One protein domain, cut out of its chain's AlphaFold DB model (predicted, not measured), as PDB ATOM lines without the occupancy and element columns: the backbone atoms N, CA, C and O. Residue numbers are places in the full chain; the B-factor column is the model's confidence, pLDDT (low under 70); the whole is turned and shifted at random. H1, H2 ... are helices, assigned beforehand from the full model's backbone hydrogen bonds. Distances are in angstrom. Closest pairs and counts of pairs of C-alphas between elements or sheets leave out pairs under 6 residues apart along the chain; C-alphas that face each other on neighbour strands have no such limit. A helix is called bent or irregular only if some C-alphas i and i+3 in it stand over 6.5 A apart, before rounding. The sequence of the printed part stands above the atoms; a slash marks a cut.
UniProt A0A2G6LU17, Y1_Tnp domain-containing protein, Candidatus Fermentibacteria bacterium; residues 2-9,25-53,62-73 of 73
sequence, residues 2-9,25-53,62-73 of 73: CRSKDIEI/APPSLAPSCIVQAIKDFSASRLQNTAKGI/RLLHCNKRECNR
ATOM      1  N   CYS A   2     173.267 164.064 171.433       74.44
ATOM      2  CA  CYS A   2     172.873 163.775 170.039       74.44
ATOM      3  C   CYS A   2     172.427 162.315 169.828       74.44
ATOM      4  O   CYS A   2     171.308 162.082 169.392       74.44
ATOM      5  N   ARG A   3     173.216 161.338 170.303       75.06
ATOM      6  CA  ARG A   3     172.848 159.905 170.259       75.06
ATOM      7  C   ARG A   3     171.568 159.554 171.024       75.06
ATOM      8  O   ARG A   3     170.939 158.559 170.727       75.06
ATOM      9  N   SER A   4     171.188 160.359 172.016       78.06
ATOM     10  CA  SER A   4     169.969 160.143 172.808       78.06
ATOM     11  C   SER A   4     168.700 160.608 172.080       78.06
ATOM     12  O   SER A   4     167.613 160.430 172.611       78.06
ATOM     13  N   LYS A   5     168.844 161.268 170.924       77.75
ATOM     14  CA  LYS A   5     167.759 161.787 170.079       77.75
ATOM     15  C   LYS A   5     167.843 161.251 168.640       77.75
ATOM     16  O   LYS A   5     167.316 161.892 167.738       77.75
ATOM     17  N   ASP A   6     168.588 160.164 168.423       84.69
ATOM     18  CA  ASP A   6     168.881 159.606 167.092       84.69
ATOM     19  C   ASP A   6     169.529 160.610 166.122       84.69
ATOM     20  O   ASP A   6     169.360 160.548 164.908       84.69
ATOM     21  N   ILE A   7     170.294 161.562 166.666       87.00
ATOM     22  CA  ILE A   7     171.057 162.538 165.890       87.00
ATOM     23  C   ILE A   7     172.506 162.056 165.793       87.00
ATOM     24  O   ILE A   7     173.198 161.919 166.812       87.00
ATOM     25  N   GLU A   8     172.989 161.878 164.569       89.81
ATOM     26  CA  GLU A   8     174.360 161.483 164.262       89.81
ATOM     27  C   GLU A   8     175.118 162.628 163.579       89.81
ATOM     28  O   GLU A   8     174.627 163.261 162.650       89.81
ATOM     29  N   ILE A   9     176.334 162.916 164.045       89.38
ATOM     30  CA  ILE A   9     177.205 163.922 163.428       89.38
ATOM     31  C   ILE A   9     178.097 163.192 162.428       89.38
ATOM     32  O   ILE A   9     178.963 162.423 162.838       89.38
ATOM     33  N   ALA A  25     169.712 163.344 161.012       89.25
ATOM     34  CA  ALA A  25     168.676 163.433 162.030       89.25
ATOM     35  C   ALA A  25     167.337 162.935 161.472       89.25
ATOM     36  O   ALA A  25     167.104 163.041 160.263       89.25
ATOM     37  N   PRO A  26     166.443 162.415 162.329       88.31
ATOM     38  CA  PRO A  26     165.124 161.982 161.900       88.31
ATOM     39  C   PRO A  26     164.273 163.180 161.443       88.31
ATOM     40  O   PRO A  26     164.374 164.266 162.020       88.31
ATOM     41  N   PRO A  27     163.378 162.989 160.455       85.38
ATOM     42  CA  PRO A  27     162.526 164.060 159.932       85.38
ATOM     43  C   PRO A  27     161.473 164.545 160.940       85.38
ATOM     44  O   PRO A  27     160.884 165.601 160.741       85.38
ATOM     45  N   SER A  28     161.243 163.795 162.023       86.81
ATOM     46  CA  SER A  28     160.365 164.176 163.135       86.81
ATOM     47  C   SER A  28     160.949 165.272 164.031       86.81
ATOM     48  O   SER A  28     160.238 165.820 164.867       86.81
ATOM     49  N   LEU A  29     162.241 165.594 163.898       84.31
ATOM     50  CA  LEU A  29     162.879 166.652 164.672       84.31
ATOM     51  C   LEU A  29     163.074 167.895 163.811       84.31
ATOM     52  O   LEU A  29     163.837 167.902 162.845       84.31
ATOM     53  N   ALA A  30     162.442 168.992 164.224       86.38
ATOM     54  CA  ALA A  30     162.626 170.273 163.564       86.38
ATOM     55  C   ALA A  30     164.107 170.723 163.626       86.38
ATOM     56  O   ALA A  30     164.717 170.702 164.707       86.38
ATOM     57  N   PRO A  31     164.688 171.218 162.512       85.75
ATOM     58  CA  PRO A  31     166.087 171.651 162.458       85.75
ATOM     59  C   PRO A  31     166.451 172.696 163.517       85.75
ATOM     60  O   PRO A  31     167.515 172.632 164.133       85.75
ATOM     61  N   SER A  32     165.540 173.634 163.786       85.38
ATOM     62  CA  SER A  32     165.722 174.684 164.794       85.38
ATOM     63  C   SER A  32     165.967 174.106 166.186       85.38
ATOM     64  O   SER A  32     166.796 174.616 166.940       85.38
ATOM     65  N   CYS A  33     165.304 173.005 166.520       83.62
ATOM     66  CA  CYS A  33     165.390 172.406 167.839       83.62
ATOM     67  C   CYS A  33     166.608 171.480 167.981       83.62
ATOM     68  O   CYS A  33     167.158 171.359 169.080       83.62
ATOM     69  N   ILE A  34     167.088 170.902 166.874       86.06
ATOM     70  CA  ILE A  34     168.397 170.235 166.803       86.06
ATOM     71  C   ILE A  34     169.506 171.249 167.101       86.06
ATOM     72  O   ILE A  34     170.302 171.045 168.022       86.06
ATOM     73  N   VAL A  35     169.525 172.374 166.378       86.31
ATOM     74  CA  VAL A  35     170.546 173.419 166.555       86.31
ATOM     75  C   VAL A  35     170.478 174.021 167.956       86.31
ATOM     76  O   VAL A  35     171.515 174.184 168.600       86.31
ATOM     77  N   GLN A  36     169.273 174.293 168.464       85.12
ATOM     78  CA  GLN A  36     169.070 174.791 169.823       85.12
ATOM     79  C   GLN A  36     169.680 173.842 170.863       85.12
ATOM     80  O   GLN A  36     170.455 174.276 171.712       85.12
ATOM     81  N   ALA A  37     169.401 172.540 170.762       84.06
ATOM     82  CA  ALA A  37     169.937 171.549 171.690       84.06
ATOM     83  C   ALA A  37     171.475 171.495 171.650       84.06
ATOM     84  O   ALA A  37     172.120 171.486 172.699       84.06
ATOM     85  N   ILE A  38     172.070 171.504 170.451       86.94
ATOM     86  CA  ILE A  38     173.532 171.494 170.274       86.94
ATOM     87  C   ILE A  38     174.158 172.749 170.887       86.94
ATOM     88  O   ILE A  38     175.154 172.665 171.618       86.94
ATOM     89  N   LYS A  39     173.567 173.916 170.626       83.44
ATOM     90  CA  LYS A  39     174.059 175.200 171.124       83.44
ATOM     91  C   LYS A  39     173.946 175.302 172.645       83.44
ATOM     92  O   LYS A  39     174.899 175.719 173.292       83.44
ATOM     93  N   ASP A  40     172.831 174.869 173.223       83.81
ATOM     94  CA  ASP A  40     172.615 174.927 174.673       83.81
ATOM     95  C   ASP A  40     173.540 173.962 175.421       83.81
ATOM     96  O   ASP A  40     174.139 174.324 176.436       83.81
ATOM     97  N   PHE A  41     173.718 172.745 174.896       85.44
ATOM     98  CA  PHE A  41     174.622 171.762 175.487       85.44
ATOM     99  C   PHE A  41     176.081 172.228 175.446       85.44
ATOM    100  O   PHE A  41     176.791 172.142 176.451       85.44
ATOM    101  N   SER A  42     176.526 172.749 174.300       85.12
ATOM    102  CA  SER A  42     177.886 173.277 174.151       85.12
ATOM    103  C   SER A  42     178.109 174.520 175.011       85.12
ATOM    104  O   SER A  42     179.108 174.570 175.722       85.12
ATOM    105  N   ALA A  43     177.168 175.467 175.040       83.69
ATOM    106  CA  ALA A  43     177.259 176.661 175.879       83.69
ATOM    107  C   ALA A  43     177.335 176.314 177.372       83.69
ATOM    108  O   ALA A  43     178.212 176.823 178.064       83.69
ATOM    109  N   SER A  44     176.482 175.406 177.857       83.88
ATOM    110  CA  SER A  44     176.521 174.942 179.251       83.88
ATOM    111  C   SER A  44     177.865 174.291 179.597       83.88
ATOM    112  O   SER A  44     178.475 174.599 180.623       83.88
ATOM    113  N   ARG A  45     178.385 173.427 178.718       85.06
ATOM    114  CA  ARG A  45     179.676 172.765 178.942       85.06
ATOM    115  C   ARG A  45     180.839 173.758 178.921       85.06
ATOM    116  O   ARG A  45     181.674 173.708 179.816       85.06
ATOM    117  N   LEU A  46     180.860 174.678 177.956       84.25
ATOM    118  CA  LEU A  46     181.881 175.722 177.855       84.25
ATOM    119  C   LEU A  46     181.866 176.645 179.072       84.25
ATOM    120  O   LEU A  46     182.922 176.900 179.634       84.25
ATOM    121  N   GLN A  47     180.689 177.087 179.524       82.69
ATOM    122  CA  GLN A  47     180.564 177.899 180.737       82.69
ATOM    123  C   GLN A  47     181.130 177.180 181.960       82.69
ATOM    124  O   GLN A  47     181.845 177.791 182.745       82.69
ATOM    125  N   ASN A  48     180.833 175.886 182.117       82.12
ATOM    126  CA  ASN A  48     181.326 175.103 183.245       82.12
ATOM    127  C   ASN A  48     182.840 174.872 183.188       82.12
ATOM    128  O   ASN A  48     183.496 174.943 184.224       82.12
ATOM    129  N   THR A  49     183.403 174.622 182.003       82.31
ATOM    130  CA  THR A  49     184.850 174.412 181.831       82.31
ATOM    131  C   THR A  49     185.645 175.719 181.906       82.31
ATOM    132  O   THR A  49     186.771 175.712 182.388       82.31
ATOM    133  N   ALA A  50     185.068 176.841 181.474       72.81
ATOM    134  CA  ALA A  50     185.727 178.148 181.433       72.81
ATOM    135  C   ALA A  50     185.458 179.026 182.670       72.81
ATOM    136  O   ALA A  50     185.747 180.228 182.624       72.81
ATOM    137  N   LYS A  51     184.912 178.470 183.767       63.66
ATOM    138  CA  LYS A  51     184.741 179.194 185.041       63.66
ATOM    139  C   LYS A  51     186.113 179.667 185.539       63.66
ATOM    140  O   LYS A  51     186.878 178.883 186.086       63.66
ATOM    141  N   GLY A  52     186.417 180.943 185.293       60.34
ATOM    142  CA  GLY A  52     187.702 181.593 185.580       60.34
ATOM    143  C   GLY A  52     188.254 182.454 184.432       60.34
ATOM    144  O   GLY A  52     189.076 183.325 184.685       60.34
ATOM    145  N   ILE A  53     187.797 182.253 183.189       60.88
ATOM    146  CA  ILE A  53     188.299 182.965 181.991       60.88
ATOM    147  C   ILE A  53     187.212 183.844 181.351       60.88
ATOM    148  O   ILE A  53     187.513 184.867 180.739       60.88
ATOM    149  N   ARG A  62     168.572 183.219 172.272       54.31
ATOM    150  CA  ARG A  62     167.300 183.766 171.765       54.31
ATOM    151  C   ARG A  62     167.304 183.995 170.246       54.31
ATOM    152  O   ARG A  62     166.354 184.545 169.712       54.31
ATOM    153  N   LEU A  63     168.379 183.607 169.554       52.97
ATOM    154  CA  LEU A  63     168.504 183.748 168.098       52.97
ATOM    155  C   LEU A  63     167.694 182.696 167.327       52.97
ATOM    156  O   LEU A  63     167.361 182.929 166.173       52.97
ATOM    157  N   LEU A  64     167.349 181.567 167.954       55.00
ATOM    158  CA  LEU A  64     166.464 180.559 167.372       55.00
ATOM    159  C   LEU A  64     165.264 180.375 168.299       55.00
ATOM    160  O   LEU A  64     165.327 179.664 169.298       55.00
ATOM    161  N   HIS A  65     164.153 181.038 167.987       60.38
ATOM    162  CA  HIS A  65     162.890 180.746 168.656       60.38
ATOM    163  C   HIS A  65     162.331 179.423 168.101       60.38
ATOM    164  O   HIS A  65     161.598 179.423 167.120       60.38
ATOM    165  N   CYS A  66     162.707 178.286 168.698       59.22
ATOM    166  CA  CYS A  66     161.988 177.018 168.518       59.22
ATOM    167  C   CYS A  66     160.937 176.901 169.634       59.22
ATOM    168  O   CYS A  66     161.275 176.855 170.823       59.22
ATOM    169  N   ASN A  67     159.654 176.834 169.268       65.50
ATOM    170  CA  ASN A  67     158.603 176.491 170.215       65.50
ATOM    171  C   ASN A  67     158.791 175.023 170.622       65.50
ATOM    172  O   ASN A  67     158.664 174.115 169.805       65.50
ATOM    173  N   LYS A  68     159.080 174.765 171.903       60.59
ATOM    174  CA  LYS A  68     159.297 173.393 172.400       60.59
ATOM    175  C   LYS A  68     158.103 172.461 172.141       60.59
ATOM    176  O   LYS A  68     158.306 171.255 172.087       60.59
ATOM    177  N   ARG A  69     156.888 172.997 171.949       61.22
ATOM    178  CA  ARG A  69     155.693 172.217 171.569       61.22
ATOM    179  C   ARG A  69     155.664 171.805 170.092       61.22
ATOM    180  O   ARG A  69     154.922 170.898 169.744       61.22
ATOM    181  N   GLU A  70     156.438 172.465 169.236       60.41
ATOM    182  CA  GLU A  70     156.587 172.135 167.809       60.41
ATOM    183  C   GLU A  70     157.791 171.216 167.554       60.41
ATOM    184  O   GLU A  70     157.813 170.507 166.565       60.41
ATOM    185  N   CYS A  71     158.763 171.169 168.473       56.12
ATOM    186  CA  CYS A  71     159.945 170.295 168.396       56.12
ATOM    187  C   CYS A  71     159.629 168.787 168.381       56.12
ATOM    188  O   CYS A  71     160.462 168.004 167.936       56.12
ATOM    189  N   ASN A  72     158.490 168.390 168.952       54.84
ATOM    190  CA  ASN A  72     158.099 166.994 169.196       54.84
ATOM    191  C   ASN A  72     156.813 166.609 168.442       54.84
ATOM    192  O   ASN A  72     156.129 165.670 168.850       54.84
ATOM    193  N   ARG A  73     156.442 167.379 167.419       52.19
ATOM    194  CA  ARG A  73     155.267 167.113 166.592       52.19
ATOM    195  C   ARG A  73     155.724 166.550 165.254       52.19
ATOM    196  O   ARG A  73     155.086 165.578 164.808       52.19
TER     197      ARG A  73
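AT A GLANCE: This is residues 2 to 9, 25 to 53 and 62 to 73 of the 73 residues of the protein "Y1_Tnp domain-containing protein" of Candidatus Fermentibacteria bacterium (UniProt A0A2G6LU17). One long helix, H2, makes the longest axis of a loose model; the short helix H1 lies to one side of its first part, and a tail with no named element, residues 62 to 73, lies to the other side. The far part of H2, with the residues after it, sticks out as an arm, residues 42 to 53. The printed part has 49 residues, with two named helices, H1 then H2, and no named strand; the class is all helix, though under half of the residues, 23 of 49, are in named elements. The whole is loose, with a radius of gyration of the C-alphas of 12.7 A, and only just elongated, spanning 40 by 23 by 13 A.

HOW THE PARTS SIT: H1, residues 2 to 5, and H2, residues 31 to 49, are close but not clearly touching: their closest C-alphas, those of Cys 2 and Ile 38, are 7.8 A apart. Their centres are 13.1 A apart. Residues 42 to 53, of which 42 to 49 belong to H2, stand free. In H2 every O i to N i+4 pair is within hydrogen-bond range; H1 is too short for such a pair, and its one O i to N i+3 pair is within range.

IN THESE COORDINATES: H1 runs from Cys 2, C-alpha at (172.873, 163.775, 170.039), to Lys 5, 5.5 A from first to last C-alpha. H2 begins at Pro 31, C-alpha at (166.087, 171.651, 162.458), and ends at Thr 49, C-alpha at (184.850, 174.412, 181.831), 27.1 A from first to last C-alpha. Neither helix is bent.

THE WHOLE: The two C-alphas farthest apart, those of Gly 52 and Arg 73, are 40.3 A apart. Residues 10 to 24 are not printed, and C-alphas 9 and 25 are 8.7 A apart across this cut, which lies in the link from H1 to H2. Residues 54 to 61 are not printed either, with 23.4 A between C-alphas 53 and 62. The mean pLDDT of the printed part is 76.2; residues 51 to 53 and 62 to 73 are under 70.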